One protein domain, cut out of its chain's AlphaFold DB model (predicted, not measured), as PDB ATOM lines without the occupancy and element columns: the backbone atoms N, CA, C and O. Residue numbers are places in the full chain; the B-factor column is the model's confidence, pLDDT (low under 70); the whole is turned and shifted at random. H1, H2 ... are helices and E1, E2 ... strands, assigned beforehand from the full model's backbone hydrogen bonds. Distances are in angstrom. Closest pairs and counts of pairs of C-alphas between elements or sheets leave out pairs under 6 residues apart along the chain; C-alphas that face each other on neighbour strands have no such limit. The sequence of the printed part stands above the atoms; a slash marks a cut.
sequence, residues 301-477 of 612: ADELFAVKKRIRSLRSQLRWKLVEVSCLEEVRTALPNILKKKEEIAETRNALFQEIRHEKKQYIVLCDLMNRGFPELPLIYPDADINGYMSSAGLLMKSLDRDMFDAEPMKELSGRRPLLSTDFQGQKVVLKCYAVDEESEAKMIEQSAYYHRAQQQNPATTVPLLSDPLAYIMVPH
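AT A GLANCE: This is residues 301 to 477 of the 612 residues of a protein of Sinocyclocheilus rhinocerous (UniProt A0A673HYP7). A strongly twisted sheet of four strands, E1 to E4, with helix H5 over one face, makes a small head beside a long helical hairpin of H1 and H2, which makes the longest axis. The short helices H3 and H4 lie at the end of the hairpin where H2 ends, and the long unnamed stretch of residues 392 to 418 leads from H4 to the sheet. The printed part has 177 residues, with five named helices and four named strands in the order H1 H2 H3 H4 E1 E2 H5 E3 E4; the class is mixed, helices and strands. The sheet runs E1 E2 E4 E3, antiparallel throughout. The whole is compact, with a radius of gyration of the C-alphas of 18.0 A and spans of 60 by 41 by 31 A.

HOW THE PARTS SIT: In the sheet, E1, residues 419 to 424, and E2, residues 427 to 435, form a hairpin, with N 422 and O 429 3.0 A apart. E4, residues 470 to 476, is the antiparallel neighbour of E2, with N 432 and O 473 2.9 A apart. E3, residues 463 to 467, forms a hairpin with E4, with N 465 and O 472 2.7 A apart. H5, residues 438 to 454, is on the sheet at a height of 9.6 A, two layers with the helix on one face; it lies over E4 and only just over E3, where 3 of its C-alphas fall. It runs along the strands, at 8 degrees to E4 on the local plane. E2, H5 and E3 are a split strand-helix-strand unit, two strands running the same way with E4 between them; its crossover is right-handed. H1, residues 302 to 330, and H2, residues 335 to 372, touch, a helical hairpin at a shallow tilt of 21 degrees, opposite ways; their closest C-alphas, of Leu 304 and Gln 362, are 5.8 A apart. H1 and H2 are not on the sheet. H4, residues 386 to 391, touches residues 363 to 367 of H2 alone, about perpendicular at 85 degrees; the closest C-alphas, of Tyr 363 and Ile 386, are 6.9 A apart. H3, residues 377 to 380, and H4 only just touch, only at the corner, with 3 pairs of C-alphas within 8 A; the closest, of Pro 378 and Ile 386, are 5.6 A apart. In H1, H2, H4 and H5 every O i to N i+4 pair is within hydrogen-bond range; H3 is too short for one.

IN THESE COORDINATES: H1 measures 42.7 A from C-alpha 302 at (191.068, 120.129, 109.429), H2 55.8 A, H5 24.6 A, E2 25.5 A, and E4 19.4 A to C-alpha 476 at (182.252, 100.877, 135.318).

THE WHOLE: The two C-alphas farthest apart, of Arg 332 and Gly 373, are 59.8 A apart. The printed part has no cut, the link from H4 to E1 is long, and residues 454 to 459, of which 454 belongs to H5, stand free. The mean pLDDT of the printed part is 79.0; residues 332 to 333, 372 to 376, 411 to 417 and 456 to 469 are under 70.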
ATOM      1  N   ALA A 301     194.770 120.585 111.462       85.19
ATOM      2  CA  ALA A 301     193.696 120.037 112.294       85.19
ATOM      3  C   ALA A 301     192.323 119.976 111.577       85.19
ATOM      4  O   ALA A 301     191.284 119.844 112.228       85.19
ATOM      5  N   ASP A 302     192.295 120.061 110.240       87.00
ATOM      6  CA  ASP A 302     191.068 120.129 109.429       87.00
ATOM      7  C   ASP A 302     190.131 118.936 109.682       87.00
ATOM      8  O   ASP A 302     188.917 119.111 109.818       87.00
ATOM      9  N   GLU A 303     190.687 117.726 109.812       89.00
ATOM     10  CA  GLU A 303     189.899 116.529 110.117       89.00
ATOM     11  C   GLU A 303     189.237 116.602 111.494       89.00
ATOM     12  O   GLU A 303     188.052 116.284 111.618       89.00
ATOM     13  N   LEU A 304     189.956 117.074 112.521       90.38
ATOM     14  CA  LEU A 304     189.395 117.263 113.860       90.38
ATOM     15  C   LEU A 304     188.218 118.245 113.811       90.38
ATOM     16  O   LEU A 304     187.152 117.967 114.362       90.38
ATOM     17  N   PHE A 305     188.373 119.373 113.114       91.25
ATOM     18  CA  PHE A 305     187.297 120.354 112.976       91.25
ATOM     19  C   PHE A 305     186.106 119.815 112.176       91.25
ATOM     20  O   PHE A 305     184.951 120.093 112.526       91.25
ATOM     21  N   ALA A 306     186.353 119.003 111.145       92.75
ATOM     22  CA  ALA A 306     185.305 118.323 110.392       92.75
ATOM     23  C   ALA A 306     184.521 117.336 111.275       92.75
ATOM     24  O   ALA A 306     183.287 117.357 111.260       92.75
ATOM     25  N   VAL A 307     185.213 116.538 112.096       91.94
ATOM     26  CA  VAL A 307     184.591 115.643 113.086       91.94
ATOM     27  C   VAL A 307     183.769 116.452 114.094       91.94
ATOM     28  O   VAL A 307     182.572 116.204 114.245       91.94
ATOM     29  N   LYS A 308     184.342 117.496 114.712       90.94
ATOM     30  CA  LYS A 308     183.625 118.380 115.654       90.94
ATOM     31  C   LYS A 308     182.376 119.011 115.024       90.94
ATOM     32  O   LYS A 308     181.360 119.207 115.694       90.94
ATOM     33  N   LYS A 309     182.405 119.339 113.726       92.69
ATOM     34  CA  LYS A 309     181.229 119.835 112.990       92.69
ATOM     35  C   LYS A 309     180.147 118.759 112.846       92.69
ATOM     36  O   LYS A 309     178.973 119.067 113.065       92.69
ATOM     37  N   ARG A 310     180.515 117.512 112.528       93.69
ATOM     38  CA  ARG A 310     179.570 116.381 112.470       93.69
ATOM     39  C   ARG A 310     178.959 116.079 113.837       93.69
ATOM     40  O   ARG A 310     177.738 115.975 113.923       93.69
ATOM     41  N   ILE A 311     179.765 116.070 114.902       90.31
ATOM     42  CA  ILE A 311     179.298 115.924 116.293       90.31
ATOM     43  C   ILE A 311     178.262 117.001 116.631       90.31
ATOM     44  O   ILE A 311     177.174 116.678 117.105       90.31
ATOM     45  N   ARG A 312     178.543 118.280 116.337       90.81
ATOM     46  CA  ARG A 312     177.586 119.379 116.575       90.81
ATOM     47  C   ARG A 312     176.260 119.179 115.833       90.81
ATOM     48  O   ARG A 312     175.204 119.424 116.416       90.81
ATOM     49  N   SER A 313     176.310 118.718 114.581       92.94
ATOM     50  CA  SER A 313     175.113 118.417 113.782       92.94
ATOM     51  C   SER A 313     174.291 117.276 114.391       92.94
ATOM     52  O   SER A 313     173.102 117.451 114.656       92.94
ATOM     53  N   LEU A 314     174.929 116.141 114.699       92.19
ATOM     54  CA  LEU A 314     174.275 114.980 115.311       92.19
ATOM     55  C   LEU A 314     173.705 115.303 116.697       92.19
ATOM     56  O   LEU A 314     172.593 114.891 117.013       92.19
ATOM     57  N   ARG A 315     174.412 116.106 117.502       89.62
ATOM     58  CA  ARG A 315     173.925 116.572 118.808       89.62
ATOM     59  C   ARG A 315     172.658 117.415 118.673       89.62
ATOM     60  O   ARG A 315     171.730 117.246 119.458       89.62
ATOM     61  N   SER A 316     172.604 118.303 117.680       89.69
ATOM     62  CA  SER A 316     171.398 119.084 117.385       89.69
ATOM     63  C   SER A 316     170.231 118.170 116.990       89.69
ATOM     64  O   SER A 316     169.151 118.273 117.564       89.69
ATOM     65  N   GLN A 317     170.467 117.213 116.084       91.44
ATOM     66  CA  GLN A 317     169.453 116.233 115.671       91.44
ATOM     67  C   GLN A 317     168.935 115.403 116.852       91.44
ATOM     68  O   GLN A 317     167.729 115.202 116.973       91.44
ATOM     69  N   LEU A 318     169.827 114.962 117.744       89.44
ATOM     70  CA  LEU A 318     169.461 114.213 118.943       89.44
ATOM     71  C   LEU A 318     168.555 115.038 119.868       89.44
ATOM     72  O   LEU A 318     167.514 114.542 120.289       89.44
ATOM     73  N   ARG A 319     168.909 116.304 120.135       88.00
ATOM     74  CA  ARG A 319     168.091 117.212 120.959       88.00
ATOM     75  C   ARG A 319     166.687 117.390 120.377       88.00
ATOM     76  O   ARG A 319     165.713 117.264 121.109       88.00
ATOM     77  N   TRP A 320     166.576 117.617 119.068       88.62
ATOM     78  CA  TRP A 320     165.278 117.747 118.397       88.62
ATOM     79  C   TRP A 320     164.432 116.473 118.485       88.62
ATOM     80  O   TRP A 320     163.254 116.551 118.827       88.62
ATOM     81  N   LYS A 321     165.025 115.299 118.233       89.88
ATOM     82  CA  LYS A 321     164.315 114.012 118.325       89.88
ATOM     83  C   LYS A 321     163.837 113.703 119.748       89.88
ATOM     84  O   LYS A 321     162.743 113.174 119.917       89.88
ATOM     85  N   LEU A 322     164.626 114.048 120.770       86.31
ATOM     86  CA  LEU A 322     164.231 113.886 122.176       86.31
ATOM     87  C   LEU A 322     163.008 114.747 122.525       86.31
ATOM     88  O   LEU A 322     162.080 114.255 123.163       86.31
ATOM     89  N   VAL A 323     162.976 116.002 122.063       87.00
ATOM     90  CA  VAL A 323     161.813 116.889 122.238       87.00
ATOM     91  C   VAL A 323     160.583 116.325 121.524       87.00
ATOM     92  O   VAL A 323     159.508 116.280 122.115       87.00
ATOM     93  N   GLU A 324     160.740 115.835 120.291       85.81
ATOM     94  CA  GLU A 324     159.648 115.216 119.530       85.81
ATOM     95  C   GLU A 324     159.029 114.029 120.287       85.81
ATOM     96  O   GLU A 324     157.808 113.947 120.412       85.81
ATOM     97  N   VAL A 325     159.857 113.143 120.856       85.19
ATOM     98  CA  VAL A 325     159.371 112.019 121.674       85.19
ATOM     99  C   VAL A 325     158.660 112.498 122.936       85.19
ATOM    100  O   VAL A 325     157.576 111.995 123.222       85.19
ATOM    101  N   SER A 326     159.206 113.491 123.643       81.56
ATOM    102  CA  SER A 326     158.558 114.062 124.833       81.56
ATOM    103  C   SER A 326     157.159 114.603 124.511       81.56
ATOM    104  O   SER A 326     156.202 114.297 125.217       81.56
ATOM    105  N   CYS A 327     157.002 115.336 123.402       82.62
ATOM    106  CA  CYS A 327     155.693 115.835 122.972       82.62
ATOM    107  C   CYS A 327     154.724 114.698 122.602       82.62
ATOM    108  O   CYS A 327     153.532 114.768 122.898       82.62
ATOM    109  N   LEU A 328     155.213 113.635 121.953       80.19
ATOM    110  CA  LEU A 328     154.388 112.480 121.580       80.19
ATOM    111  C   LEU A 328     153.909 111.677 122.801       80.19
ATOM    112  O   LEU A 328     152.773 111.185 122.793       80.19
ATOM    113  N   GLU A 329     154.750 111.561 123.833       76.50
ATOM    114  CA  GLU A 329     154.431 110.911 125.111       76.50
ATOM    115  C   GLU A 329     153.374 111.706 125.904       76.50
ATOM    116  O   GLU A 329     152.433 111.107 126.432       76.50
ATOM    117  N   GLU A 330     153.445 113.043 125.908       75.94
ATOM    118  CA  GLU A 330     152.445 113.919 126.544       75.94
ATOM    119  C   GLU A 330     151.052 113.805 125.901       75.94
ATOM    120  O   GLU A 330     150.036 113.768 126.599       75.94
ATOM    121  N   VAL A 331     150.992 113.681 124.571       75.69
ATOM    122  CA  VAL A 331     149.732 113.592 123.806       75.69
ATOM    123  C   VAL A 331     149.147 112.160 123.803       75.69
ATOM    124  O   VAL A 331     148.085 111.924 123.231       75.69
ATOM    125  N   ARG A 332     149.795 111.187 124.473       66.19
ATOM    126  CA  ARG A 332     149.397 109.757 124.522       66.19
ATOM    127  C   ARG A 332     149.136 109.153 123.134       66.19
ATOM    128  O   ARG A 332     148.169 108.418 122.924       66.19
ATOM    129  N   THR A 333     149.995 109.482 122.173       63.38
ATOM    130  CA  THR A 333     149.917 108.937 120.809       63.38
ATOM    131  C   THR A 333     150.184 107.423 120.758       63.38
ATOM    132  O   THR A 333     150.657 106.816 121.718       63.38
ATOM    133  N   ALA A 334     149.844 106.784 119.630       70.56
ATOM    134  CA  ALA A 334     149.963 105.337 119.450       70.56
ATOM    135  C   ALA A 334     151.401 104.828 119.694       70.56
ATOM    136  O   ALA A 334     152.347 105.266 119.034       70.56
ATOM    137  N   LEU A 335     151.536 103.840 120.589       75.31
ATOM    138  CA  LEU A 335     152.794 103.210 121.020       75.31
ATOM    139  C   LEU A 335     153.784 102.855 119.879       75.31
ATOM    140  O   LEU A 335     154.981 103.073 120.071       75.31
ATOM    141  N   PRO A 336     153.354 102.387 118.684       81.00
ATOM    142  CA  PRO A 336     154.276 102.093 117.581       81.00
ATOM    143  C   PRO A 336     155.085 103.301 117.086       81.00
ATOM    144  O   PRO A 336     156.258 103.154 116.751       81.00
ATOM    145  N   ASN A 337     154.495 104.503 117.074       79.31
ATOM    146  CA  ASN A 337     155.188 105.715 116.623       79.31
ATOM    147  C   ASN A 337     156.269 106.143 117.624       79.31
ATOM    148  O   ASN A 337     157.361 106.540 117.224       79.31
ATOM    149  N   ILE A 338     155.978 106.007 118.922       80.44
ATOM    150  CA  ILE A 338     156.928 106.283 120.005       80.44
ATOM    151  C   ILE A 338     158.107 105.305 119.928       80.44
ATOM    152  O   ILE A 338     159.255 105.728 120.014       80.44
ATOM    153  N   LEU A 339     157.843 104.011 119.707       83.06
ATOM    154  CA  LEU A 339     158.893 102.996 119.572       83.06
ATOM    155  C   LEU A 339     159.810 103.269 118.375       83.06
ATOM    156  O   LEU A 339     161.028 103.270 118.540       83.06
ATOM    157  N   LYS A 340     159.240 103.593 117.208       87.12
ATOM    158  CA  LYS A 340     160.025 103.956 116.020       87.12
ATOM    159  C   LYS A 340     160.920 105.172 116.279       87.12
ATOM    160  O   LYS A 340     162.090 105.178 115.914       87.12
ATOM    161  N   LYS A 341     160.398 106.200 116.956       86.25
ATOM    162  CA  LYS A 341     161.186 107.389 117.308       86.25
ATOM    163  C   LYS A 341     162.283 107.091 118.334       86.25
ATOM    164  O   LYS A 341     163.374 107.646 118.223       86.25
ATOM    165  N   LYS A 342     162.039 106.188 119.289       85.62
ATOM    166  CA  LYS A 342     163.070 105.706 120.226       85.62
ATOM    167  C   LYS A 342     164.193 104.953 119.506       85.62
ATOM    168  O   LYS A 342     165.357 105.155 119.845       85.62
ATOM    169  N   GLU A 343     163.873 104.167 118.481       87.19
ATOM    170  CA  GLU A 343     164.866 103.513 117.618       87.19
ATOM    171  C   GLU A 343     165.697 104.543 116.830       87.19
ATOM    172  O   GLU A 343     166.925 104.535 116.909       87.19
ATOM    173  N   GLU A 344     165.050 105.527 116.193       89.44
ATOM    174  CA  GLU A 344     165.733 106.630 115.496       89.44
ATOM    175  C   GLU A 344     166.656 107.452 116.424       89.44
ATOM    176  O   GLU A 344     167.676 107.992 115.975       89.44
ATOM    177  N   ILE A 345     166.295 107.596 117.706       87.38
ATOM    178  CA  ILE A 345     167.130 108.228 118.741       87.38
ATOM    179  C   ILE A 345     168.340 107.350 119.058       87.38
ATOM    180  O   ILE A 345     169.458 107.865 119.111       87.38
ATOM    181  N   ALA A 346     168.143 106.043 119.246       85.44
ATOM    182  CA  ALA A 346     169.223 105.101 119.526       85.44
ATOM    183  C   ALA A 346     170.253 105.060 118.383       85.44
ATOM    184  O   ALA A 346     171.456 105.114 118.634       85.44
ATOM    185  N   GLU A 347     169.800 105.066 117.127       88.69
ATOM    186  CA  GLU A 347     170.675 105.155 115.952       88.69
ATOM    187  C   GLU A 347     171.491 106.453 115.933       88.69
ATOM    188  O   GLU A 347     172.707 106.430 115.733       88.69
ATOM    189  N   THR A 348     170.849 107.598 116.198       89.62
ATOM    190  CA  THR A 348     171.546 108.896 116.256       89.62
ATOM    191  C   THR A 348     172.540 108.963 117.418       89.62
ATOM    192  O   THR A 348     173.641 109.481 117.232       89.62
ATOM    193  N   ARG A 349     172.211 108.393 118.587       87.38
ATOM    194  CA  ARG A 349     173.150 108.244 119.715       87.38
ATOM    195  C   ARG A 349     174.361 107.394 119.321       87.38
ATOM    196  O   ARG A 349     175.494 107.798 119.565       87.38
ATOM    197  N   ASN A 350     174.144 106.260 118.655       85.38
ATOM    198  CA  ASN A 350     175.229 105.391 118.192       85.38
ATOM    199  C   ASN A 350     176.146 106.094 117.182       85.38
ATOM    200  O   ASN A 350     177.368 106.033 117.329       85.38
ATOM    201  N   ALA A 351     175.579 106.806 116.204       89.56
ATOM    202  CA  ALA A 351     176.349 107.606 115.251       89.56
ATOM    203  C   ALA A 351     177.161 108.709 115.956       89.56
ATOM    204  O   ALA A 351     178.340 108.908 115.660       89.56
ATOM    205  N   LEU A 352     176.565 109.384 116.944       89.31
ATOM    206  CA  LEU A 352     177.240 110.406 117.746       89.31
ATOM    207  C   LEU A 352     178.438 109.827 118.516       89.31
ATOM    208  O   LEU A 352     179.534 110.384 118.451       89.31
ATOM    209  N   PHE A 353     178.276 108.680 119.184       85.75
ATOM    210  CA  PHE A 353     179.379 108.014 119.883       85.75
ATOM    211  C   PHE A 353     180.471 107.501 118.936       85.75
ATOM    212  O   PHE A 353     181.647 107.487 119.309       85.75
ATOM    213  N   GLN A 354     180.122 107.102 117.710       86.75
ATOM    214  CA  GLN A 354     181.116 106.775 116.687       86.75
ATOM    215  C   GLN A 354     181.940 108.004 116.301       86.75
ATOM    216  O   GLN A 354     183.165 107.907 116.272       86.75
ATOM    217  N   GLU A 355     181.325 109.161 116.057       89.81
ATOM    218  CA  GLU A 355     182.069 110.391 115.750       89.81
ATOM    219  C   GLU A 355     182.947 110.849 116.924       89.81
ATOM    220  O   GLU A 355     184.091 111.233 116.711       89.81
ATOM    221  N   ILE A 356     182.481 110.707 118.167       86.25
ATOM    222  CA  ILE A 356     183.292 110.973 119.370       86.25
ATOM    223  C   ILE A 356     184.511 110.035 119.426       86.25
ATOM    224  O   ILE A 356     185.626 110.460 119.714       86.25
ATOM    225  N   ARG A 357     184.371 108.754 119.064       84.44
ATOM    226  CA  ARG A 357     185.543 107.867 118.931       84.44
ATOM    227  C   ARG A 357     186.516 108.347 117.852       84.44
ATOM    228  O   ARG A 357     187.724 108.220 118.044       84.44
ATOM    229  N   HIS A 358     186.019 108.874 116.733       87.50
ATOM    230  CA  HIS A 358     186.877 109.452 115.694       87.50
ATOM    231  C   HIS A 358     187.586 110.711 116.193       87.50
ATOM    232  O   HIS A 358     188.787 110.833 115.988       87.50
ATOM    233  N   GLU A 359     186.897 111.590 116.920       90.25
ATOM    234  CA  GLU A 359     187.495 112.772 117.550       90.25
ATOM    235  C   GLU A 359     188.650 112.373 118.473       90.25
ATOM    236  O   GLU A 359     189.746 112.920 118.362       90.25
ATOM    237  N   LYS A 360     188.452 111.348 119.312       87.19
ATOM    238  CA  LYS A 360     189.512 110.811 120.174       87.19
ATOM    239  C   LYS A 360     190.728 110.331 119.376       87.19
ATOM    240  O   LYS A 360     191.859 110.611 119.763       87.19
ATOM    241  N   LYS A 361     190.518 109.627 118.258       87.56
ATOM    242  CA  LYS A 361     191.618 109.191 117.376       87.56
ATOM    243  C   LYS A 361     192.395 110.381 116.816       87.56
ATOM    244  O   LYS A 361     193.619 110.346 116.821       87.56
ATOM    245  N   GLN A 362     191.698 111.435 116.392       89.69
ATOM    246  CA  GLN A 362     192.341 112.646 115.878       89.69
ATOM    247  C   GLN A 362     193.163 113.354 116.961       89.69
ATOM    248  O   GLN A 362     194.294 113.758 116.702       89.69
ATOM    249  N   TYR A 363     192.656 113.433 118.194       89.25
ATOM    250  CA  TYR A 363     193.443 113.943 119.317       89.25
ATOM    251  C   TYR A 363     194.705 113.118 119.579       89.25
ATOM    252  O   TYR A 363     195.760 113.704 119.793       89.25
ATOM    253  N   ILE A 364     194.627 111.783 119.530       86.12
ATOM    254  CA  ILE A 364     195.801 110.911 119.701       86.12
ATOM    255  C   ILE A 364     196.863 111.223 118.641       86.12
ATOM    256  O   ILE A 364     198.025 111.401 118.995       86.12
ATOM    257  N   VAL A 365     196.462 111.352 117.371       85.88
ATOM    258  CA  VAL A 365     197.370 111.718 116.273       85.88
ATOM    259  C   VAL A 365     198.002 113.091 116.518       85.88
ATOM    260  O   VAL A 365     199.216 113.228 116.428       85.88
ATOM    261  N   LEU A 366     197.215 114.105 116.888       85.06
ATOM    262  CA  LEU A 366     197.737 115.450 117.162       85.06
ATOM    263  C   LEU A 366     198.698 115.485 118.361       85.06
ATOM    264  O   LEU A 366     199.717 116.165 118.297       85.06
ATOM    265  N   CYS A 367     198.414 114.734 119.428       83.38
ATOM    266  CA  CYS A 367     199.303 114.631 120.589       83.38
ATOM    267  C   CYS A 367     200.624 113.937 120.229       83.38
ATOM    268  O   CYS A 367     201.689 114.357 120.677       83.38
ATOM    269  N   ASP A 368     200.565 112.884 119.411       80.12
ATOM    270  CA  ASP A 368     201.750 112.192 118.906       80.12
ATOM    271  C   ASP A 368     202.608 113.122 118.033       80.12
ATOM    272  O   ASP A 368     203.812 113.236 118.253       80.12
ATOM    273  N   LEU A 369     201.992 113.894 117.131       77.25
ATOM    274  CA  LEU A 369     202.682 114.913 116.331       77.25
ATOM    275  C   LEU A 369     203.334 116.001 117.195       77.25
ATOM    276  O   LEU A 369     204.478 116.392 116.943       77.25
ATOM    277  N   MET A 370     202.642 116.451 118.241       74.50
ATOM    278  CA  MET A 370     203.181 117.420 119.195       74.50
ATOM    279  C   MET A 370     204.426 116.867 119.904       74.50
ATOM    280  O   MET A 370     205.458 117.533 119.943       74.50
ATOM    281  N   ASN A 371     204.370 115.614 120.371       70.94
ATOM    282  CA  ASN A 371     205.497 114.932 121.019       70.94
ATOM    283  C   ASN A 371     206.660 114.623 120.056       70.94
ATOM    284  O   ASN A 371     207.816 114.538 120.485       70.94
ATOM    285  N   ARG A 372     206.379 114.418 118.762       66.19
ATOM    286  CA  ARG A 372     207.389 114.136 117.725       66.19
ATOM    287  C   ARG A 372     208.120 115.389 117.249       66.19
ATOM    288  O   ARG A 372     209.291 115.283 116.890       66.19
ATOM    289  N   GLY A 373     207.497 116.567 117.320       65.06
ATOM    290  CA  GLY A 373     208.220 117.820 117.095       65.06
ATOM    291  C   GLY A 373     207.418 119.037 116.650       65.06
ATOM    292  O   GLY A 373     208.047 120.001 116.239       65.06
ATOM    293  N   PHE A 374     206.090 119.034 116.756       69.25
ATOM    294  CA  PHE A 374     205.268 120.222 116.492       69.25
ATOM    295  C   PHE A 374     204.646 120.772 117.791       69.25
ATOM    296  O   PHE A 374     203.420 120.714 117.950       69.25
ATOM    297  N   PRO A 375     205.449 121.257 118.762       68.06
ATOM    298  CA  PRO A 375     204.937 121.796 120.024       68.06
ATOM    299  C   PRO A 375     203.983 122.979 119.817       68.06
ATOM    300  O   PRO A 375     203.141 123.226 120.665       68.06
ATOM    301  N   GLU A 376     204.075 123.702 118.703       67.25
ATOM    302  CA  GLU A 376     203.271 124.881 118.391       67.25
ATOM    303  C   GLU A 376     201.810 124.579 118.014       67.25
ATOM    304  O   GLU A 376     201.000 125.503 117.927       67.25
ATOM    305  N   LEU A 377     201.428 123.311 117.817       75.12
ATOM    306  CA  LEU A 377     200.065 122.940 117.404       75.12
ATOM    307  C   LEU A 377     198.941 123.498 118.296       75.12
ATOM    308  O   LEU A 377     197.956 123.989 117.737       75.12
ATOM    309  N   PRO A 378     199.043 123.486 119.641       76.19
ATOM    310  CA  PRO A 378     198.030 124.089 120.505       76.19
ATOM    311  C   PRO A 378     197.913 125.610 120.332       76.19
ATOM    312  O   PRO A 378     196.828 126.155 120.515       76.19
ATOM    313  N   LEU A 379     199.001 126.291 119.951       71.06
ATOM    314  CA  LEU A 379     199.017 127.737 119.704       71.06
ATOM    315  C   LEU A 379     198.431 128.087 118.330       71.06
ATOM    316  O   LEU A 379     197.734 129.090 118.199       71.06
ATOM    317  N   ILE A 380     198.686 127.258 117.313       74.19
ATOM    318  CA  ILE A 380     198.117 127.428 115.966       74.19
ATOM    319  C   ILE A 380     196.608 127.152 115.978       74.19
ATOM    320  O   ILE A 380     195.840 127.829 115.293       74.19
ATOM    321  N   TYR A 381     196.177 126.162 116.765       81.62
ATOM    322  CA  TYR A 381     194.790 125.714 116.845       81.62
ATOM    323  C   TYR A 381     194.241 125.812 118.279       81.62
ATOM    324  O   TYR A 381     193.935 124.779 118.881       81.62
ATOM    325  N   PRO A 382     194.038 127.024 118.831       77.56
ATOM    326  CA  PRO A 382     193.522 127.187 120.194       77.56
ATOM    327  C   PRO A 382     192.134 126.544 120.363       77.56
ATOM    328  O   PRO A 382     191.866 125.876 121.360       77.56
ATOM    329  N   ASP A 383     191.284 126.618 119.333       81.25
ATOM    330  CA  ASP A 383     189.947 126.003 119.312       81.25
ATOM    331  C   ASP A 383     189.971 124.460 119.290       81.25
ATOM    332  O   ASP A 383     188.946 123.790 119.502       81.25
ATOM    333  N   ALA A 384     191.126 123.853 118.998       83.88
ATOM    334  CA  ALA A 384     191.280 122.408 119.070       83.88
ATOM    335  C   ALA A 384     191.350 121.922 120.522       83.88
ATOM    336  O   ALA A 384     190.907 120.806 120.770       83.88
ATOM    337  N   ASP A 385     191.804 122.743 121.476       84.38
ATOM    338  CA  ASP A 385     191.971 122.377 122.891       84.38
ATOM    339  C   ASP A 385     192.811 121.099 123.099       84.38
ATOM    340  O   ASP A 385     192.446 120.171 123.825       84.38
ATOM    341  N   ILE A 386     193.946 121.025 122.399       83.19
ATOM    342  CA  ILE A 386     194.883 119.893 122.480       83.19
ATOM    343  C   ILE A 386     195.465 119.791 123.902       83.19
ATOM    344  O   ILE A 386     195.529 118.699 124.467       83.19
ATOM    345  N   ASN A 387     195.793 120.931 124.519       80.94
ATOM    346  CA  ASN A 387     196.333 120.993 125.880       80.94
ATOM    347  C   ASN A 387     195.344 120.468 126.929       80.94
ATOM    348  O   ASN A 387     195.756 119.732 127.827       80.94
ATOM    349  N   GLY A 388     194.044 120.770 126.808       79.19
ATOM    350  CA  GLY A 388     193.019 120.218 127.698       79.19
ATOM    351  C   GLY A 388     192.910 118.694 127.587       79.19
ATOM    352  O   GLY A 388     192.861 117.984 128.600       79.19
ATOM    353  N   TYR A 389     192.964 118.159 126.364       83.69
ATOM    354  CA  TYR A 389     192.979 116.710 126.140       83.69
ATOM    355  C   TYR A 389     194.232 116.046 126.742       83.69
ATOM    356  O   TYR A 389     194.130 115.008 127.394       83.69
ATOM    357  N   MET A 390     195.412 116.653 126.604       80.69
ATOM    358  CA  MET A 390     196.656 116.104 127.161       80.69
ATOM    359  C   MET A 390     196.723 116.173 128.688       80.69
ATOM    360  O   MET A 390     197.076 115.187 129.346       80.69
ATOM    361  N   SER A 391     196.337 117.314 129.256       78.50
ATOM    362  CA  SER A 391     196.332 117.542 130.706       78.50
ATOM    363  C   SER A 391     195.403 116.556 131.415       78.50
ATOM    364  O   SER A 391     195.755 116.005 132.455       78.50
ATOM    365  N   SER A 392     194.272 116.229 130.787       78.25
ATOM    366  CA  SER A 392     193.323 115.221 131.271       78.25
ATOM    367  C   SER A 392     193.727 113.766 130.986       78.25
ATOM    368  O   SER A 392     192.919 112.862 131.184       78.25
ATOM    369  N   ALA A 393     194.946 113.504 130.498       76.94
ATOM    370  CA  ALA A 393     195.409 112.173 130.083       76.94
ATOM    371  C   ALA A 393     194.502 111.496 129.029       76.94
ATOM    372  O   ALA A 393     194.341 110.277 129.021       76.94
ATOM    373  N   GLY A 394     193.897 112.288 128.137       77.38
ATOM    374  CA  GLY A 394     192.994 111.822 127.085       77.38
ATOM    375  C   GLY A 394     191.617 111.374 127.580       77.38
ATOM    376  O   GLY A 394     190.907 110.646 126.874       77.38
ATOM    377  N   LEU A 395     191.262 111.767 128.804       74.56
ATOM    378  CA  LEU A 395     189.984 111.443 129.421       74.56
ATOM    379  C   LEU A 395     188.925 112.512 129.155       74.56
ATOM    380  O   LEU A 395     187.761 112.166 128.971       74.56
ATOM    381  N   LEU A 396     189.302 113.792 129.123       76.50
ATOM    382  CA  LEU A 396     188.339 114.865 128.925       76.50
ATOM    383  C   LEU A 396     188.032 115.042 127.440       76.50
ATOM    384  O   LEU A 396     188.899 115.388 126.638       76.50
ATOM    385  N   MET A 397     186.762 114.870 127.091       75.94
ATOM    386  CA  MET A 397     186.237 115.208 125.773       75.94
ATOM    387  C   MET A 397     185.097 116.207 125.931       75.94
ATOM    388  O   MET A 397     183.983 115.815 126.257       75.94
ATOM    389  N   LYS A 398     185.349 117.491 125.649       75.81
ATOM    390  CA  LYS A 398     184.328 118.561 125.730       75.81
ATOM    391  C   LYS A 398     183.104 118.318 124.839       75.81
ATOM    392  O   LYS A 398     182.034 118.871 125.067       75.81
ATOM    393  N   SER A 399     183.268 117.501 123.804       78.50
ATOM    394  CA  SER A 399     182.190 117.077 122.915       78.50
ATOM    395  C   SER A 399     181.230 116.066 123.551       78.50
ATOM    396  O   SER A 399     180.137 115.887 123.022       78.50
ATOM    397  N   LEU A 400     181.617 115.402 124.642       78.38
ATOM    398  CA  LEU A 400     180.828 114.386 125.333       78.38
ATOM    399  C   LEU A 400     180.063 115.030 126.501       78.38
ATOM    400  O   LEU A 400     180.661 115.651 127.372       78.38
ATOM    401  N   ASP A 401     178.738 114.876 126.512       77.81
ATOM    402  CA  ASP A 401     177.823 115.562 127.438       77.81
ATOM    403  C   ASP A 401     176.814 114.562 128.026       77.81
ATOM    404  O   ASP A 401     176.478 113.559 127.390       77.81
ATOM    405  N   ARG A 402     176.297 114.841 129.227       76.12
ATOM    406  CA  ARG A 402     175.341 113.992 129.951       76.12
ATOM    407  C   ARG A 402     174.061 113.751 129.154       76.12
ATOM    408  O   ARG A 402     173.552 112.634 129.156       76.12
ATOM    409  N   ASP A 403     173.560 114.755 128.440       75.75
ATOM    410  CA  ASP A 403     172.292 114.656 127.697       75.75
ATOM    411  C   ASP A 403     172.347 113.694 126.495       75.75
ATOM    412  O   ASP A 403     171.326 113.380 125.883       75.75
ATOM    413  N   MET A 404     173.539 113.203 126.146       77.56
ATOM    414  CA  MET A 404     173.721 112.182 125.111       77.56
ATOM    415  C   MET A 404     173.358 110.778 125.602       77.56
ATOM    416  O   MET A 404     173.098 109.889 124.788       77.56
ATOM    417  N   PHE A 405     173.350 110.579 126.917       80.56
ATOM    418  CA  PHE A 405     173.151 109.285 127.546       80.56
ATOM    419  C   PHE A 405     171.685 109.051 127.898       80.56
ATOM    420  O   PHE A 405     170.968 109.964 128.307       80.56
ATOM    421  N   ASP A 406     171.251 107.797 127.776       79.56
ATOM    422  CA  ASP A 406     169.987 107.343 128.358       79.56
ATOM    423  C   ASP A 406     170.245 106.898 129.796       79.56
ATOM    424  O   ASP A 406     170.606 105.749 130.055       79.56
ATOM    425  N   ALA A 407     170.258 107.864 130.711       81.75
ATOM    426  CA  ALA A 407     170.758 107.665 132.061       81.75
ATOM    427  C   ALA A 407     169.597 107.567 133.055       81.75
ATOM    428  O   ALA A 407     168.854 108.528 133.258       81.75
ATOM    429  N   GLU A 408     169.472 106.415 133.709       82.19
ATOM    430  CA  GLU A 408     168.419 106.132 134.680       82.19
ATOM    431  C   GLU A 408     168.917 106.329 136.123       82.19
ATOM    432  O   GLU A 408     170.021 105.890 136.458       82.19
ATOM    433  N   PRO A 409     168.128 106.946 137.023       80.44
ATOM    434  CA  PRO A 409     168.511 107.097 138.425       80.44
ATOM    435  C   PRO A 409     168.627 105.757 139.160       80.44
ATOM    436  O   PRO A 409     167.684 104.966 139.194       80.44
ATOM    437  N   MET A 410     169.743 105.539 139.857       75.56
ATOM    438  CA  MET A 410     169.920 104.378 140.732       75.56
ATOM    439  C   MET A 410     169.321 104.666 142.118       75.56
ATOM    440  O   MET A 410     169.990 105.195 143.006       75.56
ATOM    441  N   LYS A 411     168.038 104.322 142.307       59.28
ATOM    442  CA  LYS A 411     167.279 104.570 143.554       59.28
ATOM    443  C   LYS A 411     167.812 103.819 144.787       59.28
ATOM    444  O   LYS A 411     167.515 104.218 145.906       59.28
ATOM    445  N   GLU A 412     168.599 102.759 144.601       52.56
ATOM    446  CA  GLU A 412     168.961 101.799 145.660       52.56
ATOM    447  C   GLU A 412     170.295 102.098 146.380       52.56
ATOM    448  O   GLU A 412     170.601 101.457 147.382       52.56
ATOM    449  N   LEU A 413     171.091 103.076 145.918       51.91
ATOM    450  CA  LEU A 413     172.466 103.311 146.409       51.91
ATOM    451  C   LEU A 413     172.775 104.769 146.811       51.91
ATOM    452  O   LEU A 413     173.920 105.109 147.104       51.91
ATOM    453  N   SER A 414     171.775 105.653 146.844       43.75
ATOM    454  CA  SER A 414     171.981 107.099 146.986       43.75
ATOM    455  C   SER A 414     171.469 107.639 148.325       43.75
ATOM    456  O   SER A 414     170.317 108.035 148.457       43.75
ATOM    457  N   GLY A 415     172.341 107.678 149.337       49.72
ATOM    458  CA  GLY A 415     172.095 108.463 150.557       49.72
ATOM    459  C   GLY A 415     172.627 109.902 150.481       49.72
ATOM    460  O   GLY A 415     172.194 110.754 151.249       49.72
ATOM    461  N   ARG A 416     173.597 110.183 149.593       56.22
ATOM    462  CA  ARG A 416     174.307 111.480 149.543       56.22
ATOM    463  C   ARG A 416     174.584 112.042 148.140       56.22
ATOM    464  O   ARG A 416     174.926 113.216 148.055       56.22
ATOM    465  N   ARG A 417     174.499 111.249 147.057       65.62
ATOM    466  CA  ARG A 417     174.857 111.683 145.683       65.62
ATOM    467  C   ARG A 417     173.954 111.075 144.617       65.62
ATOM    468  O   ARG A 417     173.705 109.870 144.700       65.62
ATOM    469  N   PRO A 418     173.502 111.837 143.607       71.06
ATOM    470  CA  PRO A 418     172.789 111.268 142.472       71.06
ATOM    471  C   PRO A 418     173.731 110.344 141.689       71.06
ATOM    472  O   PRO A 418     174.784 110.775 141.215       71.06
ATOM    473  N   LEU A 419     173.356 109.072 141.580       81.44
ATOM    474  CA  LEU A 419     174.012 108.090 140.722       81.44
ATOM    475  C   LEU A 419     173.076 107.782 139.562       81.44
ATOM    476  O   LEU A 419     171.897 107.490 139.783       81.44
ATOM    477  N   LEU A 420     173.597 107.844 138.343       83.56
ATOM    478  CA  LEU A 420     172.856 107.469 137.144       83.56
ATOM    479  C   LEU A 420     173.514 106.243 136.512       83.56
ATOM    480  O   LEU A 420     174.736 106.168 136.455       83.56
ATOM    481  N   SER A 421     172.722 105.299 136.024       84.69
ATOM    482  CA  SER A 421     173.197 104.151 135.251       84.69
ATOM    483  C   SER A 421     172.879 104.376 133.782       84.69
ATOM    484  O   SER A 421     171.766 104.766 133.452       84.69
ATOM    485  N   THR A 422     173.817 104.074 132.894       86.25
ATOM    486  CA  THR A 422     173.577 104.104 131.444       86.25
ATOM    487  C   THR A 422     174.430 103.062 130.733       86.25
ATOM    488  O   THR A 422     175.319 102.466 131.339       86.25
ATOM    489  N   ASP A 423     174.160 102.844 129.453       81.94
ATOM    490  CA  ASP A 423     174.985 102.012 128.588       81.94
ATOM    491  C   ASP A 423     175.885 102.892 127.721       81.94
ATOM    492  O   ASP A 423     175.435 103.793 127.012       81.94
ATOM    493  N   PHE A 424     177.181 102.607 127.753       77.12
ATOM    494  CA  PHE A 424     178.175 103.251 126.912       77.12
ATOM    495  C   PHE A 424     178.994 102.179 126.204       77.12
ATOM    496  O   PHE A 424     179.628 101.337 126.832       77.12
ATOM    497  N   GLN A 425     178.974 102.196 124.869       71.06
ATOM    498  CA  GLN A 425     179.752 101.265 124.042       71.06
ATOM    499  C   GLN A 425     179.453  99.772 124.298       71.06
ATOM    500  O   GLN A 425     180.336  98.929 124.147       71.06
ATOM    501  N   GLY A 426     178.212  99.440 124.667       72.69
ATOM    502  CA  GLY A 426     177.799  98.070 124.994       72.69
ATOM    503  C   GLY A 426     178.204  97.610 126.397       72.69
ATOM    504  O   GLY A 426     178.080  96.428 126.706       72.69
ATOM    505  N   GLN A 427     178.689  98.522 127.244       79.44
ATOM    506  CA  GLN A 427     178.989  98.266 128.648       79.44
ATOM    507  C   GLN A 427     178.120  99.140 129.544       79.44
ATOM    508  O   GLN A 427     177.944 100.332 129.290       79.44
ATOM    509  N   LYS A 428     177.633  98.552 130.635       84.25
ATOM    510  CA  LYS A 428     176.904  99.287 131.661       84.25
ATOM    511  C   LYS A 428     177.885 100.130 132.476       84.25
ATOM    512  O   LYS A 428     178.871  99.610 133.007       84.25
ATOM    513  N   VAL A 429     177.614 101.423 132.591       86.31
ATOM    514  CA  VAL A 429     178.441 102.405 133.302       86.31
ATOM    515  C   VAL A 429     177.602 103.205 134.295       86.31
ATOM    516  O   VAL A 429     176.384 103.329 134.159       86.31
ATOM    517  N   VAL A 430     178.264 103.750 135.313       86.25
ATOM    518  CA  VAL A 430     177.668 104.630 136.320       86.25
ATOM    519  C   VAL A 430     178.222 106.032 136.139       86.25
ATOM    520  O   VAL A 430     179.432 106.217 136.079       86.25
ATOM    521  N   LEU A 431     177.342 107.025 136.094       85.81
ATOM    522  CA  LEU A 431     177.696 108.436 136.137       85.81
ATOM    523  C   LEU A 431     177.562 108.928 137.580       85.81
ATOM    524  O   LEU A 431     176.457 108.996 138.129       85.81
ATOM    525  N   LYS A 432     178.695 109.269 138.195       84.31
ATOM    526  CA  LYS A 432     178.753 109.923 139.506       84.31
ATOM    527  C   LYS A 432     178.688 111.432 139.316       84.31
ATOM    528  O   LYS A 432     179.569 111.984 138.669       84.31
ATOM    529  N   CYS A 433     177.661 112.078 139.859       82.94
ATOM    530  CA  CYS A 433     177.452 113.518 139.726       82.94
ATOM    531  C   CYS A 433     178.102 114.303 140.877       82.94
ATOM    532  O   CYS A 433     177.958 113.934 142.048       82.94
ATOM    533  N   TYR A 434     178.769 115.401 140.528       80.44
ATOM    534  CA  TYR A 434     179.415 116.344 141.430       80.44
ATOM    535  C   TYR A 434     178.944 117.761 141.098       80.44
ATOM    536  O   TYR A 434     179.001 118.183 139.946       80.44
ATOM    537  N   ALA A 435     178.495 118.492 142.117       79.19
ATOM    538  CA  ALA A 435     178.372 119.940 142.020       79.19
ATOM    539  C   ALA A 435     179.773 120.525 142.202       79.19
ATOM    540  O   ALA A 435     180.401 120.278 143.236       79.19
ATOM    541  N   VAL A 436     180.270 121.227 141.189       77.88
ATOM    542  CA  VAL A 436     181.624 121.783 141.175       77.88
ATOM    543  C   VAL A 436     181.572 123.250 140.770       77.88
ATOM    544  O   VAL A 436     180.751 123.642 139.947       77.88
ATOM    545  N   ASP A 437     182.432 124.055 141.382       81.12
ATOM    546  CA  ASP A 437     182.851 125.339 140.826       81.12
ATOM    547  C   ASP A 437     184.041 125.122 139.870       81.12
ATOM    548  O   ASP A 437     184.584 124.018 139.781       81.12
ATOM    549  N   GLU A 438     184.467 126.171 139.163       74.31
ATOM    550  CA  GLU A 438     185.571 126.083 138.194       74.31
ATOM    551  C   GLU A 438     186.881 125.557 138.817       74.31
ATOM    552  O   GLU A 438     187.631 124.813 138.182       74.31
ATOM    553  N   GLU A 439     187.171 125.910 140.076       75.38
ATOM    554  CA  GLU A 439     188.389 125.463 140.762       75.38
ATOM    555  C   GLU A 439     188.325 123.970 141.121       75.38
ATOM    556  O   GLU A 439     189.300 123.231 140.944       75.38
ATOM    557  N   SER A 440     187.175 123.509 141.608       77.88
ATOM    558  CA  SER A 440     186.931 122.107 141.946       77.88
ATOM    559  C   SER A 440     186.873 121.229 140.699       77.88
ATOM    560  O   SER A 440     187.319 120.082 140.746       77.88
ATOM    561  N   GLU A 441     186.376 121.759 139.580       81.19
ATOM    562  CA  GLU A 441     186.380 121.082 138.282       81.19
ATOM    563  C   GLU A 441     187.811 120.820 137.796       81.19
ATOM    564  O   GLU A 441     188.156 119.681 137.469       81.19
ATOM    565  N   ALA A 442     188.671 121.843 137.810       79.38
ATOM    566  CA  ALA A 442     190.066 121.704 137.395       79.38
ATOM    567  C   ALA A 442     190.809 120.655 138.240       79.38
ATOM    568  O   ALA A 442     191.460 119.761 137.690       79.38
ATOM    569  N   LYS A 443     190.639 120.703 139.571       82.12
ATOM    570  CA  LYS A 443     191.202 119.704 140.499       82.12
ATOM    571  C   LYS A 443     190.679 118.299 140.206       82.12
ATOM    572  O   LYS A 443     191.450 117.342 140.217       82.12
ATOM    573  N   MET A 444     189.387 118.167 139.916       85.00
ATOM    574  CA  MET A 444     188.772 116.884 139.585       85.00
ATOM    575  C   MET A 444     189.364 116.277 138.308       85.00
ATOM    576  O   MET A 444     189.690 115.087 138.289       85.00
ATOM    577  N   ILE A 445     189.533 117.080 137.254       82.75
ATOM    578  CA  ILE A 445     190.142 116.637 135.993       82.75
ATOM    579  C   ILE A 445     191.578 116.171 136.242       82.75
ATOM    580  O   ILE A 445     191.925 115.052 135.860       82.75
ATOM    581  N   GLU A 446     192.382 116.976 136.938       82.75
ATOM    582  CA  GLU A 446     193.773 116.655 137.265       82.75
ATOM    583  C   GLU A 446     193.890 115.360 138.083       82.75
ATOM    584  O   GLU A 446     194.622 114.440 137.706       82.75
ATOM    585  N   GLN A 447     193.123 115.236 139.170       84.44
ATOM    586  CA  GLN A 447     193.155 114.046 140.020       84.44
ATOM    587  C   GLN A 447     192.681 112.791 139.279       84.44
ATOM    588  O   GLN A 447     193.267 111.719 139.457       84.44
ATOM    589  N   SER A 448     191.654 112.907 138.431       85.38
ATOM    590  CA  SER A 448     191.169 111.786 137.618       85.38
ATOM    591  C   SER A 448     192.206 111.335 136.582       85.38
ATOM    592  O   SER A 448     192.416 110.133 136.403       85.38
ATOM    593  N   ALA A 449     192.924 112.280 135.965       83.69
ATOM    594  CA  ALA A 449     194.003 112.004 135.027       83.69
ATOM    595  C   ALA A 449     195.176 111.300 135.719       83.69
ATOM    596  O   ALA A 449     195.701 110.310 135.204       83.69
ATOM    597  N   TYR A 450     195.559 111.765 136.911       82.19
ATOM    598  CA  TYR A 450     196.636 111.161 137.688       82.19
ATOM    599  C   TYR A 450     196.282 109.738 138.144       82.19
ATOM    600  O   TYR A 450     197.069 108.808 137.957       82.19
ATOM    601  N   TYR A 451     195.053 109.530 138.627       84.69
ATOM    602  CA  TYR A 451     194.532 108.201 138.954       84.69
ATOM    603  C   TYR A 451     194.515 107.270 137.739       84.69
ATOM    604  O   TYR A 451     194.944 106.119 137.825       84.69
ATOM    605  N   HIS A 452     194.074 107.762 136.580       81.81
ATOM    606  CA  HIS A 452     194.054 106.972 135.356       81.81
ATOM    607  C   HIS A 452     195.459 106.547 134.911       81.81
ATOM    608  O   HIS A 452     195.660 105.379 134.571       81.81
ATOM    609  N   ARG A 453     196.446 107.453 134.981       79.94
ATOM    610  CA  ARG A 453     197.856 107.132 134.700       79.94
ATOM    611  C   ARG A 453     198.425 106.104 135.682       79.94
ATOM    612  O   ARG A 453     199.201 105.254 135.267       79.94
ATOM    613  N   ALA A 454     198.025 106.127 136.951       80.00
ATOM    614  CA  ALA A 454     198.448 105.115 137.923       80.00
ATOM    615  C   ALA A 454     197.826 103.730 137.659       80.00
ATOM    616  O   ALA A 454     198.405 102.699 137.997       80.00
ATOM    617  N   GLN A 455     196.649 103.686 137.028       73.44
ATOM    618  CA  GLN A 455     195.899 102.454 136.781       73.44
ATOM    619  C   GLN A 455     196.104 101.836 135.390       73.44
ATOM    620  O   GLN A 455     195.336 100.949 135.035       73.44
ATOM    621  N   GLN A 456     197.139 102.223 134.630       59.53
ATOM    622  CA  GLN A 456     197.403 101.829 133.224       59.53
ATOM    623  C   GLN A 456     197.310 100.316 132.895       59.53
ATOM    624  O   GLN A 456     197.187  99.955 131.730       59.53
ATOM    625  N   GLN A 457     197.314  99.415 133.887       51.81
ATOM    626  CA  GLN A 457     197.079  97.972 133.700       51.81
ATOM    627  C   GLN A 457     195.599  97.535 133.725       51.81
ATOM    628  O   GLN A 457     195.299  96.376 133.440       51.81
ATOM    629  N   ASN A 458     194.659  98.426 134.053       51.06
ATOM    630  CA  ASN A 458     193.223  98.183 133.968       51.06
ATOM    631  C   ASN A 458     192.619  99.128 132.913       51.06
ATOM    632  O   ASN A 458     192.809 100.342 133.014       51.06
ATOM    633  N   PRO A 459     191.906  98.610 131.895       44.94
ATOM    634  CA  PRO A 459     191.389  99.431 130.807       44.94
ATOM    635  C   PRO A 459     190.516 100.577 131.334       44.94
ATOM    636  O   PRO A 459     189.586 100.381 132.120       44.94
ATOM    637  N   ALA A 460     190.876 101.783 130.889       50.81
ATOM    638  CA  ALA A 460     190.297 103.072 131.236       50.81
ATOM    639  C   ALA A 460     188.767 103.027 131.284       50.81
ATOM    640  O   ALA A 460     188.119 102.893 130.248       50.81
ATOM    641  N   THR A 461     188.184 103.171 132.471       56.94
ATOM    642  CA  THR A 461     186.731 103.357 132.586       56.94
ATOM    643  C   THR A 461     186.357 104.596 133.392       56.94
ATOM    644  O   THR A 461     185.181 104.916 133.474       56.94
ATOM    645  N   THR A 462     187.336 105.320 133.946       61.22
ATOM    646  CA  THR A 462     187.105 106.601 134.619       61.22
ATOM    647  C   THR A 462     187.201 107.726 133.595       61.22
ATOM    648  O   THR A 462     188.305 108.108 133.217       61.22
ATOM    649  N   VAL A 463     186.065 108.231 133.118       67.81
ATOM    650  CA  VAL A 463     186.004 109.328 132.136       67.81
ATOM    651  C   VAL A 463     185.278 110.519 132.775       67.81
ATOM    652  O   VAL A 463     184.099 110.380 133.110       67.81
ATOM    653  N   PRO A 464     185.939 111.675 132.975       59.91
ATOM    654  CA  PRO A 464     185.279 112.897 133.385       59.91
ATOM    655  C   PRO A 464     184.468 113.455 132.209       59.91
ATOM    656  O   PRO A 464     184.909 113.499 131.062       59.91
ATOM    657  N   LEU A 465     183.258 113.876 132.527       63.00
ATOM    658  CA  LEU A 465     182.258 114.454 131.650       63.00
ATOM    659  C   LEU A 465     181.868 115.803 132.246       63.00
ATOM    660  O   LEU A 465     181.628 115.894 133.451       63.00
ATOM    661  N   LEU A 466     181.761 116.832 131.417       61.03
ATOM    662  CA  LEU A 466     181.409 118.174 131.869       61.03
ATOM    663  C   LEU A 466     180.032 118.549 131.331       61.03
ATOM    664  O   LEU A 466     179.775 118.416 130.136       61.03
ATOM    665  N   SER A 467     179.147 118.999 132.215       58.69
ATOM    666  CA  SER A 467     177.815 119.497 131.874       58.69
ATOM    667  C   SER A 467     177.470 120.626 132.850       58.69
ATOM    668  O   SER A 467     176.815 120.402 133.863       58.69
ATOM    669  N   ASP A 468     178.005 121.821 132.586       56.69
ATOM    670  CA  ASP A 468     177.894 123.031 133.420       56.69
ATOM    671  C   ASP A 468     176.467 123.235 133.997       56.69
ATOM    672  O   ASP A 468     175.510 123.273 133.211       56.69
ATOM    673  N   PRO A 469     176.274 123.316 135.341       63.22
ATOM    674  CA  PRO A 469     177.269 123.447 136.429       63.22
ATOM    675  C   PRO A 469     177.619 122.125 137.150       63.22
ATOM    676  O   PRO A 469     178.008 122.107 138.319       63.22
ATOM    677  N   LEU A 470     177.400 120.981 136.502       76.38
ATOM    678  CA  LEU A 470     177.624 119.648 137.059       76.38
ATOM    679  C   LEU A 470     178.757 118.925 136.326       76.38
ATOM    680  O   LEU A 470     178.770 118.802 135.102       76.38
ATOM    681  N   ALA A 471     179.671 118.337 137.089       80.44
ATOM    682  CA  ALA A 471     180.654 117.410 136.552       80.44
ATOM    683  C   ALA A 471     180.210 115.973 136.822       80.44
ATOM    684  O   ALA A 471     179.737 115.631 137.910       80.44
ATOM    685  N   TYR A 472     180.359 115.111 135.824       81.94
ATOM    686  CA  TYR A 472     180.080 113.690 135.946       81.94
ATOM    687  C   TYR A 472     181.365 112.894 135.788       81.94
ATOM    688  O   TYR A 472     182.233 113.225 134.991       81.94
ATOM    689  N   ILE A 473     181.479 111.807 136.535       83.44
ATOM    690  CA  ILE A 473     182.562 110.843 136.373       83.44
ATOM    691  C   ILE A 473     181.904 109.540 135.985       83.44
ATOM    692  O   ILE A 473     181.169 108.944 136.773       83.44
ATOM    693  N   MET A 474     182.122 109.142 134.739       83.75
ATOM    694  CA  MET A 474     181.732 107.833 134.255       83.75
ATOM    695  C   MET A 474     182.696 106.810 134.837       83.75
ATOM    696  O   MET A 474     183.902 107.010 134.751       83.75
ATOM    697  N   VAL A 475     182.165 105.749 135.436       83.38
ATOM    698  CA  VAL A 475     182.911 104.614 135.993       83.38
ATOM    699  C   VAL A 475     182.220 103.302 135.604       83.38
ATOM    700  O   VAL A 475     181.034 103.323 135.265       83.38
ATOM    701  N   PRO A 476     182.897 102.141 135.646       82.00
ATOM    702  CA  PRO A 476     182.252 100.877 135.318       82.00
ATOM    703  C   PRO A 476     181.138 100.559 136.313       82.00
ATOM    704  O   PRO A 476     181.287 100.768 137.519       82.00
ATOM    705  N   HIS A 477     180.040  99.986 135.822       83.75
ATOM    706  CA  HIS A 477     179.028  99.409 136.694       83.75
ATOM    707  C   HIS A 477     179.403  97.971 137.070       83.75
ATOM    708  O   HIS A 477     179.447  97.078 136.222       83.75
TER     709      HIS A 477